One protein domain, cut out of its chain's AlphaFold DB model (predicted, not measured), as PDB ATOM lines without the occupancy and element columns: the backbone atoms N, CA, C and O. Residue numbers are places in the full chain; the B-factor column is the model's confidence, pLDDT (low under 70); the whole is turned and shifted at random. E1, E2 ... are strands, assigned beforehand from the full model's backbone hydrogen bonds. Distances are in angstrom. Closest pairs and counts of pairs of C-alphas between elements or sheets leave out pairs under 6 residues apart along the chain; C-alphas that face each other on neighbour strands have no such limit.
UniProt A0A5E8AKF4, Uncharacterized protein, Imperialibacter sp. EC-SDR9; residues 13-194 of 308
ATOM      1  N   LEU A  13     448.318 612.479 452.434       69.75
ATOM      2  CA  LEU A  13     449.493 612.155 451.599       69.75
ATOM      3  C   LEU A  13     449.334 612.466 450.102       69.75
ATOM      4  O   LEU A  13     450.300 612.344 449.356       69.75
ATOM      5  N   ALA A  14     448.140 612.839 449.644       67.94
ATOM      6  CA  ALA A  14     447.864 613.176 448.244       67.94
ATOM      7  C   ALA A  14     447.304 614.600 448.134       67.94
ATOM      8  O   ALA A  14     446.996 615.202 449.163       67.94
ATOM      9  N   ALA A  15     447.135 615.105 446.903       70.31
ATOM     10  CA  ALA A  15     446.431 616.352 446.589       70.31
ATOM     11  C   ALA A  15     444.981 616.296 447.093       70.31
ATOM     12  O   ALA A  15     444.037 615.981 446.373       70.31
ATOM     13  N   THR A  16     444.835 616.515 448.389       75.38
ATOM     14  CA  THR A  16     443.619 616.365 449.166       75.38
ATOM     15  C   THR A  16     443.459 617.639 449.964       75.38
ATOM     16  O   THR A  16     444.426 618.167 450.515       75.38
ATOM     17  N   SER A  17     442.238 618.159 449.960       81.31
ATOM     18  CA  SER A  17     441.839 619.259 450.821       81.31
ATOM     19  C   SER A  17     440.913 618.688 451.876       81.31
ATOM     20  O   SER A  17     439.897 618.073 451.541       81.31
ATOM     21  N   VAL A  18     441.291 618.832 453.142       86.00
ATOM     22  CA  VAL A  18     440.430 618.486 454.274       86.00
ATOM     23  C   VAL A  18     440.063 619.755 455.011       86.00
ATOM     24  O   VAL A  18     440.906 620.618 455.224       86.00
ATOM     25  N   ALA A  19     438.791 619.852 455.388       85.62
ATOM     26  CA  ALA A  19     438.265 620.943 456.185       85.62
ATOM     27  C   ALA A  19     437.828 620.424 457.562       85.62
ATOM     28  O   ALA A  19     437.191 619.373 457.662       85.62
ATOM     29  N   ALA A  20     438.130 621.177 458.614       87.12
ATOM     30  CA  ALA A  20     437.602 620.982 459.960       87.12
ATOM     31  C   ALA A  20     437.053 622.313 460.490       87.12
ATOM     32  O   ALA A  20     437.543 623.364 460.108       87.12
ATOM     33  N   GLN A  21     436.054 622.297 461.375       87.06
ATOM     34  CA  GLN A  21     435.595 623.533 462.038       87.06
ATOM     35  C   GLN A  21     436.523 623.954 463.189       87.06
ATOM     36  O   GLN A  21     436.554 625.111 463.579       87.06
ATOM     37  N   GLY A  22     437.257 622.994 463.737       91.50
ATOM     38  CA  GLY A  22     438.278 623.146 464.760       91.50
ATOM     39  C   GLY A  22     439.045 621.834 464.830       91.50
ATOM     40  O   GLY A  22     438.513 620.781 464.452       91.50
ATOM     41  N   LEU A  23     440.293 621.881 465.274       95.19
ATOM     42  CA  LEU A  23     441.145 620.702 465.318       95.19
ATOM     43  C   LEU A  23     441.864 620.615 466.652       95.19
ATOM     44  O   LEU A  23     442.547 621.541 467.074       95.19
ATOM     45  N   TYR A  24     441.723 619.469 467.309       95.81
ATOM     46  CA  TYR A  24     442.413 619.179 468.552       95.81
ATOM     47  C   TYR A  24     443.345 617.989 468.358       95.81
ATOM     48  O   TYR A  24     442.888 616.871 468.112       95.81
ATOM     49  N   THR A  25     444.645 618.227 468.508       96.12
ATOM     50  CA  THR A  25     445.674 617.184 468.481       96.12
ATOM     51  C   THR A  25     446.066 616.869 469.927       96.12
ATOM     52  O   THR A  25     446.811 617.643 470.531       96.12
ATOM     53  N   PRO A  26     445.563 615.779 470.540       96.00
ATOM     54  CA  PRO A  26     445.892 615.454 471.924       96.00
ATOM     55  C   PRO A  26     447.347 614.995 472.072       96.00
ATOM     56  O   PRO A  26     448.013 614.609 471.112       96.00
ATOM     57  N   SER A  27     447.829 614.967 473.314       94.81
ATOM     58  CA  SER A  27     449.150 614.419 473.624       94.81
ATOM     59  C   SER A  27     449.298 612.971 473.130       94.81
ATOM     60  O   SER A  27     448.387 612.155 473.282       94.81
ATOM     61  N   GLY A  28     450.449 612.660 472.530       93.19
ATOM     62  CA  GLY A  28     450.752 611.347 471.949       93.19
ATOM     63  C   GLY A  28     450.169 611.093 470.552       93.19
ATOM     64  O   GLY A  28     450.406 610.018 469.999       93.19
ATOM     65  N   VAL A  29     449.433 612.051 469.977       95.19
ATOM     66  CA  VAL A  29     448.942 611.995 468.590       95.19
ATOM     67  C   VAL A  29     449.843 612.808 467.669       95.19
ATOM     68  O   VAL A  29     450.329 613.876 468.042       95.19
ATOM     69  N   GLN A  30     450.029 612.286 466.456       96.06
ATOM     70  CA  GLN A  30     450.721 612.961 465.369       96.06
ATOM     71  C   GLN A  30     449.746 613.238 464.221       96.06
ATOM     72  O   GLN A  30     449.082 612.331 463.715       96.06
ATOM     73  N   LEU A  31     449.711 614.494 463.790       94.94
ATOM     74  CA  LEU A  31     449.067 614.946 462.566       94.94
ATOM     75  C   LEU A  31     450.149 615.275 461.539       94.94
ATOM     76  O   LEU A  31     451.108 615.977 461.859       94.94
ATOM     77  N   LYS A  32     449.983 614.785 460.309       95.50
ATOM     78  CA  LYS A  32     450.868 615.124 459.195       95.50
ATOM     79  C   LYS A  32     450.075 615.632 457.991       95.50
ATOM     80  O   LYS A  32     449.281 614.881 457.416       95.50
ATOM     81  N   VAL A  33     450.344 616.871 457.591       94.38
ATOM     82  CA  VAL A  33     449.916 617.454 456.313       94.38
ATOM     83  C   VAL A  33     451.058 617.238 455.322       94.38
ATOM     84  O   VAL A  33     452.169 617.701 455.546       94.38
ATOM     85  N   GLY A  34     450.834 616.434 454.284       93.69
ATOM     86  CA  GLY A  34     451.860 616.126 453.286       93.69
ATOM     87  C   GLY A  34     452.104 617.282 452.319       93.69
ATOM     88  O   GLY A  34     451.263 618.160 452.162       93.69
ATOM     89  N   SER A  35     453.222 617.235 451.594       92.31
ATOM     90  CA  SER A  35     453.715 618.345 450.761       92.31
ATOM     91  C   SER A  35     452.861 618.778 449.574       92.31
ATOM     92  O   SER A  35     453.142 619.783 448.930       92.31
ATOM     93  N   SER A  36     451.811 618.029 449.256       90.12
ATOM     94  CA  SER A  36     450.817 618.411 448.248       90.12
ATOM     95  C   SER A  36     449.404 618.472 448.823       90.12
ATOM     96  O   SER A  36     448.443 618.597 448.069       90.12
ATOM     97  N   ALA A  37     449.260 618.324 450.137       92.56
ATOM     98  CA  ALA A  37     447.982 618.384 450.820       92.56
ATOM     99  C   ALA A  37     447.697 619.801 451.321       92.56
ATOM    100  O   ALA A  37     448.606 620.586 451.589       92.56
ATOM    101  N   SER A  38     446.408 620.089 451.478       94.06
ATOM    102  CA  SER A  38     445.934 621.261 452.204       94.06
ATOM    103  C   SER A  38     445.025 620.825 453.347       94.06
ATOM    104  O   SER A  38     444.146 619.973 453.177       94.06
ATOM    105  N   LEU A  39     445.229 621.412 454.518       95.62
ATOM    106  CA  LEU A  39     444.346 621.268 455.663       95.62
ATOM    107  C   LEU A  39     443.820 622.648 456.034       95.62
ATOM    108  O   LEU A  39     444.586 623.509 456.449       95.62
ATOM    109  N   LYS A  40     442.510 622.846 455.894       96.69
ATOM    110  CA  LYS A  40     441.829 624.065 456.316       96.69
ATOM    111  C   LYS A  40     441.072 623.832 457.620       96.69
ATOM    112  O   LYS A  40     440.304 622.880 457.747       96.69
ATOM    113  N   ILE A  41     441.242 624.726 458.580       97.19
ATOM    114  CA  ILE A  41     440.566 624.698 459.871       97.19
ATOM    115  C   ILE A  41     439.790 626.011 459.995       97.19
ATOM    116  O   ILE A  41     440.382 627.068 460.128       97.19
ATOM    117  N   GLY A  42     438.459 625.957 459.934       94.81
ATOM    118  CA  GLY A  42     437.570 627.127 459.993       94.81
ATOM    119  C   GLY A  42     437.420 627.760 461.384       94.81
ATOM    120  O   GLY A  42     436.549 628.599 461.582       94.81
ATOM    121  N   GLY A  43     438.204 627.311 462.356       95.44
ATOM    122  CA  GLY A  43     438.228 627.779 463.738       95.44
ATOM    123  C   GLY A  43     439.586 627.439 464.335       95.44
ATOM    124  O   GLY A  43     440.578 627.435 463.611       95.44
ATOM    125  N   ASP A  44     439.646 627.122 465.625       97.50
ATOM    126  CA  ASP A  44     440.937 626.997 466.305       97.50
ATOM    127  C   ASP A  44     441.648 625.658 466.042       97.50
ATOM    128  O   ASP A  44     441.029 624.584 465.997       97.50
ATOM    129  N   LEU A  45     442.977 625.722 465.961       98.00
ATOM    130  CA  LEU A  45     443.885 624.588 466.091       98.00
ATOM    131  C   LEU A  45     444.460 624.564 467.512       98.00
ATOM    132  O   LEU A  45     445.234 625.436 467.887       98.00
ATOM    133  N   THR A  46     444.156 623.522 468.282       98.12
ATOM    134  CA  THR A  46     444.765 623.280 469.597       98.12
ATOM    135  C   THR A  46     445.665 622.054 469.535       98.12
ATOM    136  O   THR A  46     445.194 620.917 469.441       98.12
ATOM    137  N   ASN A  47     446.975 622.272 469.622       98.12
ATOM    138  CA  ASN A  47     447.987 621.232 469.501       98.12
ATOM    139  C   ASN A  47     448.686 620.930 470.834       98.12
ATOM    140  O   ASN A  47     449.604 621.634 471.243       98.12
ATOM    141  N   LYS A  48     448.315 619.812 471.466       98.00
ATOM    142  CA  LYS A  48     449.050 619.198 472.591       98.00
ATOM    143  C   LYS A  48     449.881 617.980 472.158       98.00
ATOM    144  O   LYS A  48     450.576 617.369 472.975       98.00
ATOM    145  N   GLY A  49     449.779 617.582 470.892       97.38
ATOM    146  CA  GLY A  49     450.501 616.475 470.277       97.38
ATOM    147  C   GLY A  49     451.620 616.980 469.374       97.38
ATOM    148  O   GLY A  49     452.379 617.871 469.746       97.38
ATOM    149  N   GLN A  50     451.753 616.383 468.197       97.81
ATOM    150  CA  GLN A  50     452.738 616.795 467.203       97.81
ATOM    151  C   GLN A  50     452.035 617.077 465.880       97.81
ATOM    152  O   GLN A  50     451.324 616.216 465.363       97.81
ATOM    153  N   VAL A  51     452.242 618.265 465.328       98.00
ATOM    154  CA  VAL A  51     451.750 618.653 464.006       98.00
ATOM    155  C   VAL A  51     452.958 618.889 463.113       98.00
ATOM    156  O   VAL A  51     453.840 619.673 463.456       98.00
ATOM    157  N   TYR A  52     452.993 618.178 461.992       97.50
ATOM    158  CA  TYR A  52     453.988 618.335 460.940       97.50
ATOM    159  C   TYR A  52     453.271 618.814 459.686       97.50
ATOM    160  O   TYR A  52     452.448 618.076 459.134       97.50
ATOM    161  N   ASP A  53     453.572 620.029 459.264       97.06
ATOM    162  CA  ASP A  53     453.095 620.579 458.012       97.06
ATOM    163  C   ASP A  53     454.228 620.622 456.990       97.06
ATOM    164  O   ASP A  53     455.212 621.342 457.145       97.06
ATOM    165  N   GLU A  54     454.073 619.807 455.951       96.19
ATOM    166  CA  GLU A  54     454.929 619.816 454.772       96.19
ATOM    167  C   GLU A  54     454.251 620.530 453.589       96.19
ATOM    168  O   GLU A  54     454.906 620.692 452.558       96.19
ATOM    169  N   GLY A  55     452.971 620.913 453.702       95.00
ATOM    170  CA  GLY A  55     452.123 621.430 452.624       95.00
ATOM    171  C   GLY A  55     451.512 622.791 452.957       95.00
ATOM    172  O   GLY A  55     452.240 623.759 453.145       95.00
ATOM    173  N   LEU A  56     450.179 622.879 452.945       96.31
ATOM    174  CA  LEU A  56     449.440 624.094 453.301       96.31
ATOM    175  C   LEU A  56     448.516 623.832 454.498       96.31
ATOM    176  O   LEU A  56     447.544 623.077 454.383       96.31
ATOM    177  N   LEU A  57     448.762 624.515 455.610       97.88
ATOM    178  CA  LEU A  57     447.906 624.535 456.789       97.88
ATOM    179  C   LEU A  57     447.265 625.919 456.946       97.88
ATOM    180  O   LEU A  57     447.939 626.881 457.287       97.88
ATOM    181  N   VAL A  58     445.950 626.011 456.738       98.12
ATOM    182  CA  VAL A  58     445.177 627.254 456.911       98.12
ATOM    183  C   VAL A  58     444.337 627.162 458.177       98.12
ATOM    184  O   VAL A  58     443.577 626.202 458.338       98.12
ATOM    185  N   VAL A  59     444.425 628.162 459.048       98.06
ATOM    186  CA  VAL A  59     443.661 628.256 460.296       98.06
ATOM    187  C   VAL A  59     442.950 629.608 460.350       98.06
ATOM    188  O   VAL A  59     443.576 630.652 460.487       98.06
ATOM    189  N   ASP A  60     441.621 629.588 460.238       96.94
ATOM    190  CA  ASP A  60     440.797 630.803 460.288       96.94
ATOM    191  C   ASP A  60     440.664 631.346 461.732       96.94
ATOM    192  O   ASP A  60     440.347 632.517 461.922       96.94
ATOM    193  N   GLY A  61     440.873 630.496 462.747       96.31
ATOM    194  CA  GLY A  61     440.885 630.860 464.169       96.31
ATOM    195  C   GLY A  61     442.293 630.947 464.766       96.31
ATOM    196  O   GLY A  61     443.266 631.228 464.074       96.31
ATOM    197  N   ALA A  62     442.408 630.695 466.070       97.88
ATOM    198  CA  ALA A  62     443.688 630.723 466.775       97.88
ATOM    199  C   ALA A  62     444.501 629.429 466.588       97.88
ATOM    200  O   ALA A  62     443.954 628.321 466.593       97.88
ATOM    201  N   VAL A  63     445.827 629.558 466.533       98.69
ATOM    202  CA  VAL A  63     446.785 628.445 466.597       98.69
ATOM    203  C   VAL A  63     447.383 628.383 468.000       98.69
ATOM    204  O   VAL A  63     448.262 629.161 468.351       98.69
ATOM    205  N   ASN A  64     446.934 627.427 468.809       98.62
ATOM    206  CA  ASN A  64     447.432 627.184 470.161       98.62
ATOM    207  C   ASN A  64     448.402 625.995 470.156       98.62
ATOM    208  O   ASN A  64     447.975 624.836 470.216       98.62
ATOM    209  N   ASN A  65     449.707 626.264 470.080       98.75
ATOM    210  CA  ASN A  65     450.739 625.229 470.129       98.75
ATOM    211  C   ASN A  65     451.286 625.056 471.551       98.75
ATOM    212  O   ASN A  65     452.055 625.880 472.033       98.75
ATOM    213  N   GLU A  66     450.943 623.940 472.194       98.62
ATOM    214  CA  GLU A  66     451.425 623.577 473.532       98.62
ATOM    215  C   GLU A  66     452.509 622.483 473.508       98.62
ATOM    216  O   GLU A  66     453.060 622.142 474.553       98.62
ATOM    217  N   ASN A  67     452.805 621.889 472.344       98.38
ATOM    218  CA  ASN A  67     453.818 620.836 472.225       98.38
ATOM    219  C   ASN A  67     454.708 621.021 470.990       98.38
ATOM    220  O   ASN A  67     455.634 621.813 471.080       98.38
ATOM    221  N   ARG A  68     454.497 620.327 469.861       98.44
ATOM    222  CA  ARG A  68     455.352 620.504 468.668       98.44
ATOM    223  C   ARG A  68     454.543 620.878 467.441       98.44
ATOM    224  O   ARG A  68     453.713 620.077 467.007       98.44
ATOM    225  N   LEU A  69     454.870 622.020 466.851       98.50
ATOM    226  CA  LEU A  69     454.432 622.433 465.524       98.50
ATOM    227  C   LEU A  69     455.675 622.595 464.650       98.50
ATOM    228  O   LEU A  69     456.574 623.359 464.986       98.50
ATOM    229  N   ASN A  70     455.760 621.828 463.574       98.12
ATOM    230  CA  ASN A  70     456.876 621.873 462.640       98.12
ATOM    231  C   ASN A  70     456.333 622.217 461.251       98.12
ATOM    232  O   ASN A  70     455.516 621.467 460.716       98.12
ATOM    233  N   ILE A  71     456.797 623.342 460.712       97.81
ATOM    234  CA  ILE A  71     456.499 623.845 459.372       97.81
ATOM    235  C   ILE A  71     457.775 623.661 458.548       97.81
ATOM    236  O   ILE A  71     458.653 624.525 458.527       97.81
ATOM    237  N   SER A  72     457.955 622.477 457.963       95.12
ATOM    238  CA  SER A  72     459.158 622.159 457.186       95.12
ATOM    239  C   SER A  72     458.886 621.082 456.147       95.12
ATOM    240  O   SER A  72     458.076 620.184 456.356       95.12
ATOM    241  N   ASN A  73     459.580 621.158 455.013       88.56
ATOM    242  CA  ASN A  73     459.623 620.083 454.034       88.56
ATOM    243  C   ASN A  73     460.985 620.068 453.321       88.56
ATOM    244  O   ASN A  73     461.785 620.986 453.455       88.56
ATOM    245  N   ASN A  74     461.237 619.006 452.554       81.75
ATOM    246  CA  ASN A  74     462.386 618.915 451.641       81.75
ATOM    247  C   ASN A  74     461.963 619.161 450.178       81.75
ATOM    248  O   ASN A  74     462.590 618.640 449.253       81.75
ATOM    249  N   ALA A  75     460.829 619.832 449.958       80.00
ATOM    250  CA  ALA A  75     460.248 620.024 448.634       80.00
ATOM    251  C   ALA A  75     460.666 621.377 448.038       80.00
ATOM    252  O   ALA A  75     461.201 622.241 448.719       80.00
ATOM    253  N   SER A  76     460.419 621.567 446.739       80.25
ATOM    254  CA  SER A  76     460.735 622.825 446.046       80.25
ATOM    255  C   SER A  76     459.804 623.981 446.419       80.25
ATOM    256  O   SER A  76     460.148 625.135 446.191       80.25
ATOM    257  N   THR A  77     458.605 623.676 446.914       86.56
ATOM    258  CA  THR A  77     457.641 624.663 447.409       86.56
ATOM    259  C   THR A  77     457.674 624.641 448.931       86.56
ATOM    260  O   THR A  77     457.390 623.577 449.491       86.56
ATOM    261  N   PRO A  78     458.005 625.755 449.604       92.44
ATOM    262  CA  PRO A  78     458.038 625.789 451.061       92.44
ATOM    263  C   PRO A  78     456.641 625.518 451.639       92.44
ATOM    264  O   PRO A  78     455.642 625.880 451.007       92.44
ATOM    265  N   PRO A  79     456.551 624.859 452.806       96.62
ATOM    266  CA  PRO A  79     455.282 624.693 453.498       96.62
ATOM    267  C   PRO A  79     454.778 626.043 454.004       96.62
ATOM    268  O   PRO A  79     455.576 626.951 454.253       96.62
ATOM    269  N   VAL A  80     453.463 626.169 454.154       97.88
ATOM    270  CA  VAL A  80     452.814 627.416 454.563       97.88
ATOM    271  C   VAL A  80     451.850 627.154 455.709       97.88
ATOM    272  O   VAL A  80     450.847 626.465 455.526       97.88
ATOM    273  N   LEU A  81     452.107 627.799 456.845       98.44
ATOM    274  CA  LEU A  81     451.097 628.042 457.868       98.44
ATOM    275  C   LEU A  81     450.473 629.415 457.622       98.44
ATOM    276  O   LEU A  81     451.171 630.420 457.655       98.44
ATOM    277  N   ASP A  82     449.168 629.450 457.404       98.38
ATOM    278  CA  ASP A  82     448.398 630.672 457.189       98.38
ATOM    279  C   ASP A  82     447.374 630.823 458.322       98.38
ATOM    280  O   ASP A  82     446.457 630.003 458.445       98.38
ATOM    281  N   SER A  83     447.582 631.804 459.204       97.69
ATOM    282  CA  SER A  83     446.765 632.029 460.400       97.69
ATOM    283  C   SER A  83     446.084 633.393 460.360       97.69
ATOM    284  O   SER A  83     446.728 634.426 460.544       97.69
ATOM    285  N   ASN A  84     444.753 633.382 460.257       95.25
ATOM    286  CA  ASN A  84     443.933 634.596 460.347       95.25
ATOM    287  C   ASN A  84     443.715 635.066 461.799       95.25
ATOM    288  O   ASN A  84     443.220 636.169 462.029       95.25
ATOM    289  N   GLY A  85     444.031 634.221 462.785       94.88
ATOM    290  CA  GLY A  85     443.908 634.525 464.207       94.88
ATOM    291  C   GLY A  85     445.249 634.594 464.934       94.88
ATOM    292  O   GLY A  85     446.320 634.570 464.330       94.88
ATOM    293  N   LEU A  86     445.166 634.655 466.266       97.50
ATOM    294  CA  LEU A  86     446.316 634.618 467.171       97.50
ATOM    295  C   LEU A  86     447.136 633.335 466.972       97.50
ATOM    296  O   LEU A  86     446.596 632.232 467.096       97.50
ATOM    297  N   ILE A  87     448.450 633.472 466.802       98.56
ATOM    298  CA  ILE A  87     449.400 632.378 467.027       98.56
ATOM    299  C   ILE A  87     449.898 632.462 468.468       98.56
ATOM    300  O   ILE A  87     450.611 633.385 468.842       98.56
ATOM    301  N   ASN A  88     449.540 631.471 469.280       98.62
ATOM    302  CA  ASN A  88     449.962 631.341 470.666       98.62
ATOM    303  C   ASN A  88     450.849 630.099 470.827       98.62
ATOM    304  O   ASN A  88     450.358 628.965 470.886       98.62
ATOM    305  N   ASN A  89     452.163 630.307 470.899       98.62
ATOM    306  CA  ASN A  89     453.141 629.245 471.090       98.62
ATOM    307  C   ASN A  89     453.643 629.200 472.537       98.62
ATOM    308  O   ASN A  89     454.408 630.058 472.977       98.62
ATOM    309  N   THR A  90     453.284 628.134 473.250       98.62
ATOM    310  CA  THR A  90     453.866 627.778 474.553       98.62
ATOM    311  C   THR A  90     454.715 626.501 474.483       98.62
ATOM    312  O   THR A  90     455.257 626.073 475.500       98.62
ATOM    313  N   GLY A  91     454.797 625.866 473.308       98.44
ATOM    314  CA  GLY A  91     455.583 624.663 473.031       98.44
ATOM    315  C   GLY A  91     456.849 624.955 472.218       98.44
ATOM    316  O   GLY A  91     457.499 625.980 472.388       98.44
ATOM    317  N   ASN A  92     457.209 624.030 471.331       98.31
ATOM    318  CA  ASN A  92     458.252 624.168 470.321       98.31
ATOM    319  C   ASN A  92     457.613 624.412 468.948       98.31
ATOM    320  O   ASN A  92     456.794 623.601 468.490       98.31
ATOM    321  N   LEU A  93     458.007 625.508 468.306       98.56
ATOM    322  CA  LEU A  93     457.633 625.863 466.947       98.56
ATOM    323  C   LEU A  93     458.891 625.916 466.075       98.56
ATOM    324  O   LEU A  93     459.779 626.735 466.299       98.56
ATOM    325  N   GLU A  94     458.963 625.031 465.087       98.00
ATOM    326  CA  GLU A  94     460.047 624.975 464.103       98.00
ATOM    327  C   GLU A  94     459.535 625.520 462.769       98.00
ATOM    328  O   GLU A  94     458.523 625.030 462.263       98.00
ATOM    329  N   ASN A  95     460.237 626.502 462.205       97.69
ATOM    330  CA  ASN A  95     459.881 627.152 460.950       97.69
ATOM    331  C   ASN A  95     461.041 627.096 459.944       97.69
ATOM    332  O   ASN A  95     462.087 627.707 460.147       97.69
ATOM    333  N   VAL A  96     460.832 626.369 458.850       96.44
ATOM    334  CA  VAL A  96     461.695 626.332 457.650       96.44
ATOM    335  C   VAL A  96     460.875 626.721 456.404       96.44
ATOM    336  O   VAL A  96     461.345 626.637 455.275       96.44
ATOM    337  N   GLY A  97     459.607 627.089 456.594       97.06
ATOM    338  CA  GLY A  97     458.694 627.493 455.536       97.06
ATOM    339  C   GLY A  97     458.285 628.947 455.686       97.06
ATOM    340  O   GLY A  97     459.068 629.790 456.119       97.06
ATOM    341  N   LEU A  98     457.036 629.216 455.326       97.94
ATOM    342  CA  LEU A  98     456.396 630.506 455.515       97.94
ATOM    343  C   LEU A  98     455.323 630.398 456.594       97.94
ATOM    344  O   LEU A  98     454.471 629.508 456.552       97.94
ATOM    345  N   ILE A  99     455.330 631.344 457.525       98.62
ATOM    346  CA  ILE A  99     454.213 631.577 458.433       98.62
ATOM    347  C   ILE A  99     453.610 632.940 458.106       98.62
ATOM    348  O   ILE A  99     454.272 633.955 458.301       98.62
ATOM    349  N   ARG A 100     452.360 632.962 457.636       98.56
ATOM    350  CA  ARG A 100     451.557 634.182 457.511       98.56
ATOM    351  C   ARG A 100     450.718 634.382 458.755       98.56
ATOM    352  O   ARG A 100     450.079 633.439 459.236       98.56
ATOM    353  N   VAL A 101     450.747 635.597 459.280       97.38
ATOM    354  CA  VAL A 101     450.058 635.956 460.514       97.38
ATOM    355  C   VAL A 101     449.297 637.248 460.292       97.38
ATOM    356  O   VAL A 101     449.903 638.318 460.227       97.38
ATOM    357  N   SER A 102     447.968 637.145 460.265       96.75
ATOM    358  CA  SER A 102     447.085 638.314 460.168       96.75
ATOM    359  C   SER A 102     446.569 638.790 461.531       96.75
ATOM    360  O   SER A 102     446.046 639.898 461.648       96.75
ATOM    361  N   GLY A 103     446.702 637.952 462.567       97.06
ATOM    362  CA  GLY A 103     446.385 638.271 463.962       97.06
ATOM    363  C   GLY A 103     447.626 638.556 464.811       97.06
ATOM    364  O   GLY A 103     448.699 638.848 464.295       97.06
ATOM    365  N   ASP A 104     447.494 638.452 466.129       97.69
ATOM    366  CA  ASP A 104     448.633 638.609 467.037       97.69
ATOM    367  C   ASP A 104     449.584 637.402 466.988       97.69
ATOM    368  O   ASP A 104     449.188 636.263 466.721       97.69
ATOM    369  N   TRP A 105     450.842 637.641 467.340       97.81
ATOM    370  CA  TRP A 105     451.838 636.614 467.617       97.81
ATOM    371  C   TRP A 105     452.236 636.672 469.090       97.81
ATOM    372  O   TRP A 105     452.705 637.696 469.582       97.81
ATOM    373  N   ASN A 106     452.094 635.556 469.798       97.75
ATOM    374  CA  ASN A 106     452.552 635.401 471.170       97.75
ATOM    375  C   ASN A 106     453.379 634.124 471.317       97.75
ATOM    376  O   ASN A 106     452.846 633.012 471.291       97.75
ATOM    377  N   ASN A 107     454.680 634.278 471.528       97.62
ATOM    378  CA  ASN A 107     455.603 633.174 471.734       97.62
ATOM    379  C   ASN A 107     456.236 633.230 473.129       97.62
ATOM    380  O   ASN A 107     457.204 633.946 473.365       97.62
ATOM    381  N   THR A 108     455.732 632.406 474.048       97.50
ATOM    382  CA  THR A 108     456.369 632.173 475.357       97.50
ATOM    383  C   THR A 108     457.134 630.849 475.413       97.50
ATOM    384  O   THR A 108     457.751 630.535 476.430       97.50
ATOM    385  N   GLY A 109     457.036 630.036 474.358       97.62
ATOM    386  CA  GLY A 109     457.766 628.787 474.184       97.62
ATOM    387  C   GLY A 109     459.101 628.970 473.457       97.62
ATOM    388  O   GLY A 109     459.727 630.030 473.504       97.62
ATOM    389  N   THR A 110     459.534 627.913 472.771       97.50
ATOM    390  CA  THR A 110     460.692 627.934 471.871       97.50
ATOM    391  C   THR A 110     460.221 628.175 470.443       97.50
ATOM    392  O   THR A 110     459.364 627.443 469.945       97.50
ATOM    393  N   TYR A 111     460.834 629.149 469.778       97.81
ATOM    394  CA  TYR A 111     460.765 629.332 468.332       97.81
ATOM    395  C   TYR A 111     462.140 629.043 467.722       97.81
ATOM    396  O   TYR A 111     463.159 629.499 468.244       97.81
ATOM    397  N   ASN A 112     462.170 628.260 466.647       96.31
ATOM    398  CA  ASN A 112     463.367 627.972 465.868       96.31
ATOM    399  C   ASN A 112     463.070 628.200 464.382       96.31
ATOM    400  O   ASN A 112     462.527 627.318 463.716       96.31
ATOM    401  N   GLY A 113     463.415 629.391 463.891       92.38
ATOM    402  CA  GLY A 113     463.172 629.828 462.519       92.38
ATOM    403  C   GLY A 113     464.443 630.080 461.719       92.38
ATOM    404  O   GLY A 113     464.514 631.112 461.063       92.38
ATOM    405  N   ILE A 114     465.448 629.197 461.817       82.56
ATOM    406  CA  ILE A 114     466.795 629.401 461.233       82.56
ATOM    407  C   ILE A 114     466.771 629.670 459.722       82.56
ATOM    408  O   ILE A 114     467.623 630.414 459.256       82.56
ATOM    409  N   ASP A 115     465.801 629.119 458.991       91.12
ATOM    410  CA  ASP A 115     465.663 629.289 457.535       91.12
ATOM    411  C   ASP A 115     464.228 629.690 457.127       91.12
ATOM    412  O   ASP A 115     463.865 629.634 455.953       91.12
ATOM    413  N   GLY A 116     463.378 630.024 458.102       96.50
ATOM    414  CA  GLY A 116     461.959 630.306 457.889       96.50
ATOM    415  C   GLY A 116     461.649 631.793 457.728       96.50
ATOM    416  O   GLY A 116     462.356 632.660 458.246       96.50
ATOM    417  N   GLU A 117     460.537 632.080 457.060       98.25
ATOM    418  CA  GLU A 117     459.981 633.424 456.901       98.25
ATOM    419  C   GLU A 117     458.722 633.593 457.759       98.25
ATOM    420  O   GLU A 117     457.911 632.669 457.897       98.25
ATOM    421  N   ILE A 118     458.571 634.779 458.345       98.56
ATOM    422  CA  ILE A 118     457.326 635.258 458.943       98.56
ATOM    423  C   ILE A 118     456.835 636.439 458.104       98.56
ATOM    424  O   ILE A 118     457.531 637.444 457.993       98.56
ATOM    425  N   GLU A 119     455.633 636.335 457.549       98.44
ATOM    426  CA  GLU A 119     454.941 637.440 456.887       98.44
ATOM    427  C   GLU A 119     453.844 637.968 457.818       98.44
ATOM    428  O   GLU A 119     452.950 637.232 458.243       98.44
ATOM    429  N   LEU A 120     453.947 639.248 458.158       98.00
ATOM    430  CA  LEU A 120     452.965 639.990 458.937       98.00
ATOM    431  C   LEU A 120     452.001 640.642 457.945       98.00
ATOM    432  O   LEU A 120     452.389 641.589 457.266       98.00
ATOM    433  N   ASP A 121     450.779 640.126 457.824       96.56
ATOM    434  CA  ASP A 121     449.810 640.542 456.796       96.56
ATOM    435  C   ASP A 121     448.463 641.006 457.375       96.56
ATOM    436  O   ASP A 121     447.435 641.039 456.693       96.56
ATOM    437  N   GLY A 122     448.459 641.401 458.650       95.25
ATOM    438  CA  GLY A 122     447.254 641.839 459.337       95.25
ATOM    439  C   GLY A 122     446.661 643.121 458.765       95.25
ATOM    440  O   GLY A 122     447.357 644.066 458.379       95.25
ATOM    441  N   THR A 123     445.327 643.176 458.749       95.12
ATOM    442  CA  THR A 123     444.586 644.379 458.337       95.12
ATOM    443  C   THR A 123     444.249 645.332 459.479       95.12
ATOM    444  O   THR A 123     443.736 646.424 459.254       95.12
ATOM    445  N   SER A 124     444.473 644.879 460.706       95.25
ATOM    446  CA  SER A 124     444.312 645.639 461.942       95.25
ATOM    447  C   SER A 124     445.675 645.745 462.615       95.25
ATOM    448  O   SER A 124     446.614 645.070 462.194       95.25
ATOM    449  N   ASP A 125     445.775 646.542 463.674       94.94
ATOM    450  CA  ASP A 125     446.977 646.544 464.506       94.94
ATOM    451  C   ASP A 125     447.248 645.139 465.061       94.94
ATOM    452  O   ASP A 125     446.322 644.425 465.461       94.94
ATOM    453  N   GLN A 126     448.521 644.753 465.069       94.94
ATOM    454  CA  GLN A 126     448.996 643.447 465.519       94.94
ATOM    455  C   GLN A 126     450.037 643.630 466.610       94.94
ATOM    456  O   GLN A 126     450.863 644.538 466.553       94.94
ATOM    457  N   THR A 127     450.063 642.716 467.569       95.25
ATOM    458  CA  THR A 127     451.169 642.602 468.517       95.25
ATOM    459  C   THR A 127     452.054 641.421 468.148       95.25
ATOM    460  O   THR A 127     451.568 640.299 468.008       95.25
ATOM    461  N   PHE A 128     453.363 641.649 468.060       96.06
ATOM    462  CA  PHE A 128     454.374 640.599 467.993       96.06
ATOM    463  C   PHE A 128     455.110 640.516 469.333       96.06
ATOM    464  O   PHE A 128     455.997 641.313 469.624       96.06
ATOM    465  N   SER A 129     454.719 639.556 470.168       95.12
ATOM    466  CA  SER A 129     455.303 639.298 471.485       95.12
ATOM    467  C   SER A 129     456.101 638.002 471.473       95.12
ATOM    468  O   SER A 129     455.581 636.943 471.107       95.12
ATOM    469  N   SER A 130     457.359 638.050 471.906       94.44
ATOM    470  CA  SER A 130     458.191 636.852 472.027       94.44
ATOM    471  C   SER A 130     459.158 636.934 473.206       94.44
ATOM    472  O   SER A 130     459.607 638.012 473.589       94.44
ATOM    473  N   THR A 131     459.530 635.771 473.747       93.94
ATOM    474  CA  THR A 131     460.812 635.585 474.453       93.94
ATOM    475  C   THR A 131     461.984 635.849 473.492       93.94
ATOM    476  O   THR A 131     461.760 635.880 472.273       93.94
ATOM    477  N   PRO A 132     463.233 636.020 473.979       94.62
ATOM    478  CA  PRO A 132     464.351 636.346 473.106       94.62
ATOM    479  C   PRO A 132     464.492 635.289 472.015       94.62
ATOM    480  O   PRO A 132     464.650 634.101 472.316       94.62
ATOM    481  N   THR A 133     464.415 635.706 470.755       94.31
ATOM    482  CA  THR A 133     464.361 634.766 469.637       94.31
ATOM    483  C   THR A 133     465.067 635.297 468.403       94.31
ATOM    484  O   THR A 133     465.159 636.508 468.197       94.31
ATOM    485  N   ASP A 134     465.544 634.361 467.589       95.94
ATOM    486  CA  ASP A 134     466.151 634.639 466.299       95.94
ATOM    487  C   ASP A 134     465.151 634.227 465.212       95.94
ATOM    488  O   ASP A 134     464.625 633.108 465.212       95.94
ATOM    489  N   VAL A 135     464.895 635.140 464.284       96.94
ATOM    490  CA  VAL A 135     464.065 634.938 463.099       96.94
ATOM    491  C   VAL A 135     464.958 635.140 461.885       96.94
ATOM    492  O   VAL A 135     465.693 636.123 461.814       96.94
ATOM    493  N   HIS A 136     464.921 634.223 460.921       98.31
ATOM    494  CA  HIS A 136     465.693 634.415 459.700       98.31
ATOM    495  C   HIS A 136     465.125 635.556 458.857       98.31
ATOM    496  O   HIS A 136     465.834 636.530 458.601       98.31
ATOM    497  N   SER A 137     463.848 635.474 458.473       98.38
ATOM    498  CA  SER A 137     463.223 636.487 457.623       98.38
ATOM    499  C   SER A 137     461.900 637.008 458.171       98.38
ATOM    500  O   SER A 137     461.069 636.231 458.640       98.38
ATOM    501  N   ILE A 138     461.705 638.325 458.084       98.31
ATOM    502  CA  ILE A 138     460.437 639.002 458.374       98.31
ATOM    503  C   ILE A 138     460.011 639.812 457.149       98.31
ATOM    504  O   ILE A 138     460.777 640.623 456.632       98.31
ATOM    505  N   VAL A 139     458.771 639.639 456.713       98.62
ATOM    506  CA  VAL A 139     458.132 640.487 455.706       98.62
ATOM    507  C   VAL A 139     457.030 641.282 456.390       98.62
ATOM    508  O   VAL A 139     456.104 640.709 456.959       98.62
ATOM    509  N   VAL A 140     457.138 642.606 456.345       98.12
ATOM    510  CA  VAL A 140     456.107 643.530 456.826       98.12
ATOM    511  C   VAL A 140     455.209 643.852 455.637       98.12
ATOM    512  O   VAL A 140     455.631 644.531 454.697       98.12
ATOM    513  N   ASN A 141     454.002 643.299 455.641       97.81
ATOM    514  CA  ASN A 141     453.004 643.450 454.584       97.81
ATOM    515  C   ASN A 141     451.601 643.669 455.182       97.81
ATOM    516  O   ASN A 141     450.591 643.183 454.670       97.81
ATOM    517  N   SER A 142     451.544 644.384 456.300       95.25
ATOM    518  CA  SER A 142     450.316 644.700 457.015       95.25
ATOM    519  C   SER A 142     449.707 646.005 456.490       95.25
ATOM    520  O   SER A 142     450.331 646.779 455.768       95.25
ATOM    521  N   THR A 143     448.441 646.258 456.821       93.56
ATOM    522  CA  THR A 143     447.844 647.606 456.670       93.56
ATOM    523  C   THR A 143     447.616 648.300 458.011       93.56
ATOM    524  O   THR A 143     447.387 649.506 458.021       93.56
ATOM    525  N   GLY A 144     447.695 647.562 459.124       91.31
ATOM    526  CA  GLY A 144     447.793 648.123 460.473       91.31
ATOM    527  C   GLY A 144     449.241 648.248 460.948       91.31
ATOM    528  O   GLY A 144     450.179 647.864 460.242       91.31
ATOM    529  N   THR A 145     449.420 648.749 462.169       93.25
ATOM    530  CA  THR A 145     450.741 648.815 462.806       93.25
ATOM    531  C   THR A 145     451.052 647.495 463.508       93.25
ATOM    532  O   THR A 145     450.244 646.986 464.287       93.25
ATOM    533  N   THR A 146     452.237 646.932 463.270       95.31
ATOM    534  CA  THR A 146     452.759 645.825 464.072       95.31
ATOM    535  C   THR A 146     453.601 646.369 465.217       95.31
ATOM    536  O   THR A 146     454.716 646.847 465.017       95.31
ATOM    537  N   LEU A 147     453.085 646.242 466.433       94.50
ATOM    538  CA  LEU A 147     453.797 646.567 467.657       94.50
ATOM    539  C   LEU A 147     454.638 645.369 468.103       94.50
ATOM    540  O   LEU A 147     454.101 644.339 468.521       94.50
ATOM    541  N   PHE A 148     455.960 645.509 468.079       94.50
ATOM    542  CA  PHE A 148     456.837 644.542 468.734       94.50
ATOM    543  C   PHE A 148     456.817 644.803 470.242       94.50
ATOM    544  O   PHE A 148     456.889 645.946 470.687       94.50
ATOM    545  N   THR A 149     456.669 643.738 471.030       91.56
ATOM    546  CA  THR A 149     456.665 643.778 472.501       91.56
ATOM    547  C   THR A 149     457.374 642.551 473.078       91.56
ATOM    548  O   THR A 149     457.703 641.603 472.364       91.56
ATOM    549  N   GLY A 150     457.603 642.546 474.391       88.31
ATOM    550  CA  GLY A 150     458.295 641.451 475.069       88.31
ATOM    551  C   GLY A 150     459.808 641.641 475.038       88.31
ATOM    552  O   GLY A 150     460.294 642.721 475.364       88.31
ATOM    553  N   ASP A 151     460.541 640.588 474.688       91.31
ATOM    554  CA  ASP A 151     462.002 640.595 474.646       91.31
ATOM    555  C   ASP A 151     462.545 640.876 473.227       91.31
ATOM    556  O   ASP A 151     461.808 641.136 472.279       91.31
ATOM    557  N   THR A 152     463.872 640.848 473.072       92.44
ATOM    558  CA  THR A 152     464.545 641.099 471.792       92.44
ATOM    559  C   THR A 152     464.205 640.051 470.727       92.44
ATOM    560  O   THR A 152     464.461 638.858 470.915       92.44
ATOM    561  N   VAL A 153     463.764 640.518 469.561       95.00
ATOM    562  CA  VAL A 153     463.659 639.734 468.326       95.00
ATOM    563  C   VAL A 153     464.842 640.093 467.432       95.00
ATOM    564  O   VAL A 153     465.000 641.248 467.039       95.00
ATOM    565  N   ARG A 154     465.692 639.113 467.121       96.44
ATOM    566  CA  ARG A 154     466.838 639.287 466.221       96.44
ATOM    567  C   ARG A 154     466.505 638.771 464.832       96.44
ATOM    568  O   ARG A 154     466.186 637.598 464.679       96.44
ATOM    569  N   VAL A 155     466.627 639.625 463.827       97.81
ATOM    570  CA  VAL A 155     466.518 639.243 462.419       97.81
ATOM    571  C   VAL A 155     467.913 638.951 461.889       97.81
ATOM    572  O   VAL A 155     468.750 639.849 461.841       97.81
ATOM    573  N   VAL A 156     468.171 637.696 461.518       98.12
ATOM    574  CA  VAL A 156     469.514 637.235 461.114       98.12
ATOM    575  C   VAL A 156     469.704 637.115 459.602       98.12
ATOM    576  O   VAL A 156     470.840 637.035 459.147       98.12
ATOM    577  N   GLY A 157     468.616 637.103 458.831       98.44
ATOM    578  CA  GLY A 157     468.643 636.984 457.374       98.44
ATOM    579  C   GLY A 157     468.173 638.257 456.682       98.44
ATOM    580  O   GLY A 157     468.957 638.920 456.009       98.44
ATOM    581  N   MET A 158     466.891 638.603 456.812       98.44
ATOM    582  CA  MET A 158     466.310 639.708 456.045       98.44
ATOM    583  C   MET A 158     465.045 640.269 456.693       98.44
ATOM    584  O   MET A 158     464.206 639.517 457.180       98.44
ATOM    585  N   ILE A 159     464.879 641.586 456.648       98.56
ATOM    586  CA  ILE A 159     463.589 642.238 456.865       98.56
ATOM    587  C   ILE A 159     463.194 643.025 455.616       98.56
ATOM    588  O   ILE A 159     464.006 643.771 455.069       98.56
ATOM    589  N   ASN A 160     461.955 642.862 455.157       98.69
ATOM    590  CA  ASN A 160     461.437 643.548 453.977       98.69
ATOM    591  C   ASN A 160     460.161 644.327 454.299       98.69
ATOM    592  O   ASN A 160     459.157 643.741 454.699       98.69
ATOM    593  N   PHE A 161     460.207 645.638 454.089       98.25
ATOM    594  CA  PHE A 161     459.095 646.563 454.284       98.25
ATOM    595  C   PHE A 161     458.318 646.735 452.975       98.25
ATOM    596  O   PHE A 161     458.712 647.519 452.106       98.25
ATOM    597  N   VAL A 162     457.233 645.972 452.823       98.19
ATOM    598  CA  VAL A 162     456.352 645.999 451.644       98.19
ATOM    599  C   VAL A 162     455.192 646.963 451.869       98.19
ATOM    600  O   VAL A 162     454.938 647.829 451.031       98.19
ATOM    601  N   ASN A 163     454.494 646.807 452.994       96.81
ATOM    602  CA  ASN A 163     453.369 647.634 453.412       96.81
ATOM    603  C   ASN A 163     453.208 647.569 454.936       96.81
ATOM    604  O   ASN A 163     453.490 646.532 455.532       96.81
ATOM    605  N   GLY A 164     452.740 648.652 455.549       95.25
ATOM    606  CA  GLY A 164     452.454 648.719 456.980       95.25
ATOM    607  C   GLY A 164     453.631 649.189 457.825       95.25
ATOM    608  O   GLY A 164     454.779 649.253 457.372       95.25
ATOM    609  N   TYR A 165     453.314 649.539 459.068       94.81
ATOM    610  CA  TYR A 165     454.247 650.159 460.001       94.81
ATOM    611  C   TYR A 165     454.704 649.166 461.061       94.81
ATOM    612  O   TYR A 165     453.934 648.313 461.503       94.81
ATOM    613  N   VAL A 166     455.951 649.304 461.498       95.00
ATOM    614  CA  VAL A 166     456.483 648.575 462.652       95.00
ATOM    615  C   VAL A 166     456.737 649.560 463.776       95.00
ATOM    616  O   VAL A 166     457.564 650.445 463.608       95.00
ATOM    617  N   ASP A 167     456.082 649.384 464.919       92.00
ATOM    618  CA  ASP A 167     456.406 650.120 466.143       92.00
ATOM    619  C   ASP A 167     457.350 649.266 467.000       92.00
ATOM    620  O   ASP A 167     456.969 648.224 467.552       92.00
ATOM    621  N   ALA A 168     458.609 649.695 467.077       77.19
ATOM    622  CA  ALA A 168     459.612 649.107 467.954       77.19
ATOM    623  C   ALA A 168     459.664 649.900 469.270       77.19
ATOM    624  O   ALA A 168     460.463 650.823 469.447       77.19
ATOM    625  N   ASN A 169     458.791 649.525 470.209       68.62
ATOM    626  CA  ASN A 169     458.667 650.169 471.515       68.62
ATOM    627  C   ASN A 169     460.015 650.154 472.283       68.62
ATOM    628  O   ASN A 169     460.693 649.125 472.277       68.62
ATOM    629  N   PRO A 170     460.385 651.209 473.041       61.59
ATOM    630  CA  PRO A 170     461.632 651.276 473.823       61.59
ATOM    631  C   PRO A 170     461.926 650.102 474.780       61.59
ATOM    632  O   PRO A 170     463.042 649.997 475.288       61.59
ATOM    633  N   GLY A 171     460.934 649.256 475.088       66.31
ATOM    634  CA  GLY A 171     461.084 648.066 475.932       66.31
ATOM    635  C   GLY A 171     461.428 646.764 475.197       66.31
ATOM    636  O   GLY A 171     461.854 645.815 475.851       66.31
ATOM    637  N   SER A 172     461.266 646.707 473.874       68.06
ATOM    638  CA  SER A 172     461.468 645.505 473.057       68.06
ATOM    639  C   SER A 172     462.268 645.844 471.811       68.06
ATOM    640  O   SER A 172     461.879 646.688 471.009       68.06
ATOM    641  N   TYR A 173     463.390 645.158 471.628       80.25
ATOM    642  CA  TYR A 173     464.295 645.452 470.526       80.25
ATOM    643  C   TYR A 173     463.983 644.555 469.327       80.25
ATOM    644  O   TYR A 173     464.240 643.352 469.386       80.25
ATOM    645  N   LEU A 174     463.496 645.136 468.231       93.75
ATOM    646  CA  LEU A 174     463.672 644.545 466.906       93.75
ATOM    647  C   LEU A 174     465.090 644.887 466.437       93.75
ATOM    648  O   LEU A 174     465.404 646.051 466.188       93.75
ATOM    649  N   VAL A 175     465.964 643.884 466.379       96.00
ATOM    650  CA  VAL A 175     467.382 644.056 466.039       96.00
ATOM    651  C   VAL A 175     467.688 643.347 464.740       96.00
ATOM    652  O   VAL A 175     467.547 642.132 464.645       96.00
ATOM    653  N   ILE A 176     468.193 644.090 463.769       98.00
ATOM    654  CA  ILE A 176     468.765 643.526 462.552       98.00
ATOM    655  C   ILE A 176     470.225 643.180 462.835       98.00
ATOM    656  O   ILE A 176     471.023 644.051 463.189       98.00
ATOM    657  N   GLU A 177     470.567 641.897 462.759       98.12
ATOM    658  CA  GLU A 177     471.908 641.403 463.068       98.12
ATOM    659  C   GLU A 177     472.898 641.656 461.919       98.12
ATOM    660  O   GLU A 177     472.529 642.005 460.798       98.12
ATOM    661  N   ASP A 178     474.195 641.526 462.212       97.69
ATOM    662  CA  ASP A 178     475.230 641.760 461.205       97.69
ATOM    663  C   ASP A 178     475.134 640.734 460.063       97.69
ATOM    664  O   ASP A 178     475.034 639.530 460.298       97.69
ATOM    665  N   GLY A 179     475.177 641.221 458.823       96.75
ATOM    666  CA  GLY A 179     474.975 640.417 457.617       96.75
ATOM    667  C   GLY A 179     473.518 640.260 457.172       96.75
ATOM    668  O   GLY A 179     473.309 639.816 456.044       96.75
ATOM    669  N   ALA A 180     472.536 640.656 457.991       98.31
ATOM    670  CA  ALA A 180     471.138 640.661 457.578       98.31
ATOM    671  C   ALA A 180     470.827 641.837 456.634       98.31
ATOM    672  O   ALA A 180     471.413 642.920 456.731       98.31
ATOM    673  N   GLU A 181     469.894 641.622 455.709       98.38
ATOM    674  CA  GLU A 181     469.481 642.618 454.722       98.38
ATOM    675  C   GLU A 181     468.233 643.381 455.181       98.38
ATOM    676  O   GLU A 181     467.309 642.814 455.765       98.38
ATOM    677  N   VAL A 182     468.191 644.681 454.895       98.56
ATOM    678  CA  VAL A 182     467.004 645.519 455.090       98.56
ATOM    679  C   VAL A 182     466.547 645.970 453.711       98.56
ATOM    680  O   VAL A 182     467.313 646.608 452.988       98.56
ATOM    681  N   LEU A 183     465.320 645.618 453.340       98.44
ATOM    682  CA  LEU A 183     464.740 645.864 452.024       98.44
ATOM    683  C   LEU A 183     463.452 646.682 452.123       98.44
ATOM    684  O   LEU A 183     462.776 646.695 453.153       98.44
ATOM    685  N   GLY A 184     463.103 647.332 451.014       97.62
ATOM    686  CA  GLY A 184     461.850 648.063 450.873       97.62
ATOM    687  C   GLY A 184     461.852 649.408 451.596       97.62
ATOM    688  O   GLY A 184     462.878 650.084 451.665       97.62
ATOM    689  N   GLY A 185     460.685 649.791 452.101       96.56
ATOM    690  CA  GLY A 185     460.448 651.093 452.713       96.56
ATOM    691  C   GLY A 185     459.759 652.073 451.760       96.56
ATOM    692  O   GLY A 185     460.097 652.158 450.578       96.56
ATOM    693  N   SER A 186     458.750 652.785 452.256       96.06
ATOM    694  CA  SER A 186     457.998 653.813 451.525       96.06
ATOM    695  C   SER A 186     457.153 654.650 452.489       96.06
ATOM    696  O   SER A 186     457.061 654.314 453.663       96.06
ATOM    697  N   ASP A 187     456.429 655.651 451.984       94.62
ATOM    698  CA  ASP A 187     455.422 656.405 452.758       94.62
ATOM    699  C   ASP A 187     454.351 655.510 453.418       94.62
ATOM    700  O   ASP A 187     453.743 655.882 454.419       94.62
ATOM    701  N   ASN A 188     454.129 654.305 452.881       95.81
ATOM    702  CA  ASN A 188     453.182 653.331 453.428       95.81
ATOM    703  C   ASN A 188     453.865 652.181 454.178       95.81
ATOM    704  O   ASN A 188     453.179 651.255 454.597       95.81
ATOM    705  N   SER A 189     455.197 652.175 454.302       96.88
ATOM    706  CA  SER A 189     455.893 651.118 455.036       96.88
ATOM    707  C   SER A 189     457.222 651.573 455.611       96.88
ATOM    708  O   SER A 189     458.174 651.809 454.872       96.88
ATOM    709  N   TYR A 190     457.291 651.687 456.931       96.75
ATOM    710  CA  TYR A 190     458.486 652.114 457.649       96.75
ATOM    711  C   TYR A 190     458.407 651.704 459.125       96.75
ATOM    712  O   TYR A 190     457.371 651.252 459.613       96.75
ATOM    713  N   SER A 191     459.520 651.843 459.838       96.00
ATOM    714  CA  SER A 191     459.586 651.685 461.286       96.00
ATOM    715  C   SER A 191     459.286 653.011 461.983       96.00
ATOM    716  O   SER A 191     459.943 654.019 461.713       96.00
ATOM    717  N   GLU A 192     458.332 652.981 462.903       93.12
ATOM    718  CA  GLU A 192     458.076 654.003 463.915       93.12
ATOM    719  C   GLU A 192     458.872 653.654 465.181       93.12
ATOM    720  O   GLU A 192     458.931 652.498 465.608       93.12
ATOM    721  N   GLY A 193     459.552 654.649 465.753       91.38
ATOM    722  CA  GLY A 193     460.486 654.444 466.863       91.38
ATOM    723  C   GLY A 193     461.864 653.928 466.432       91.38
ATOM    724  O   GLY A 193     462.272 654.058 465.273       91.38
ATOM    725  N   LYS A 194     462.625 653.388 467.395       91.62
ATOM    726  CA  LYS A 194     464.034 653.014 467.191       91.62
ATOM    727  C   LYS A 194     464.175 651.716 466.412       91.62
ATOM    728  O   LYS A 194     463.944 650.627 466.931       91.62
TER     729      LYS A 194
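AT A GLANCE: This is residues 13 to 194 of the 308 residues of an uncharacterized protein of Imperialibacter sp. EC-SDR9 (UniProt A0A5E8AKF4). The chain winds in stacked turns into a three-sided solenoid, a triangular column in which strands of successive turns stand side by side as three parallel walls. One wall begins with E1, E4 and E7, the next with E2, E5 and E8, the third with E3, E6 and E9; toward the other end the long strands E15, E17 and E18 fold round the corners from wall to wall, and E19, E20 and E21 make the last turn. The printed part has 182 residues, with no named helix and 21 named strands, E1 to E21 in chain order, in one branched, parallel sheet; the class is all strand. It is compact, with a radius of gyration of the C-alphas of 15.8 A and spans of 44 by 30 by 29 A.

IN THESE COORDINATES: The longest strand by residues is E17, residues 133 to 150, only 10.5 A from first to last C-alpha; it bends by 171 degrees at residue 137. E18, residues 153 to 168, is 10.2 A long and bends by 160 degrees at residue 159. E15, residues 110 to 120, is 19.3 A long and bends by 107 degrees at residue 115. E16 is residues 126 to 130, 13.1 A long. Toward the start are E1, residues 17 to 20, from C-alpha 17 at (441.839, 619.259, 450.821), E2, residues 23 to 25, E3, 30 to 33, E4, 38 to 41, E5, 45 to 47, and E6, 50 to 53. Then come E7, residues 56 to 59, E8, 63 to 65, E9, 68 to 71, E10, 80 to 83, E11, 87 to 89, E12, 92 to 95, E13, 98 to 101, and E14, 105 to 107. After E18 come E19, residues 174 to 176, E20, 181 to 184, and E21, residues 189 to 193, 13.1 A long, which ends at C-alpha 193 (460.486, 654.444, 466.863).

HOW THE PARTS SIT: The sheet is twisted, with C-alphas up to 12.0 A off its best plane. E17 has E18 on one side, with N 138 and O 158 2.9 A apart, and on the other side E15 beside its residues 135 to 142 and E16 beside 146 to 150. N 139 and O 118 are 2.8 A apart between E17 and E15, and N 128 and O 147 2.8 A between E16 and E17. On the side of E18 away from E17 are E19, with N 155 and O 175 at 2.8 A, E20, with N 159 and O 181 at 2.9 A, and E21, with N 192 and O 166 at 2.7 A. E15 is parallel to E12 over residues 110 to 112, with N 93 and O 110 at 2.9 A, and to E13 over 117 to 120, with N 119 and O 99 at 2.8 A. E14 is parallel to E16, with N 107 and O 129 at 2.8 A. Among the other parallel pairs, E1 and E4 have N 40 and O 18 at 2.8 A, E2 and E5 N 46 and O 23 at 2.8 A, and E3 and E6 N 31 and O 50 at 2.8 A. E1 runs on into E2 at 90 degrees. E15 and E16 are apart, but only just, at 8.4 A.

THE WHOLE: The C-alphas of Gly 28 and Asp 187 are the two farthest apart, 49.2 A. The printed part has no cut. No link is long; E9 to E10, with 8 residues between them, is short, and the other links are tight. The mean pLDDT of the printed part is 94.2, and residues 13 to 14 and 169 to 172 are under 70.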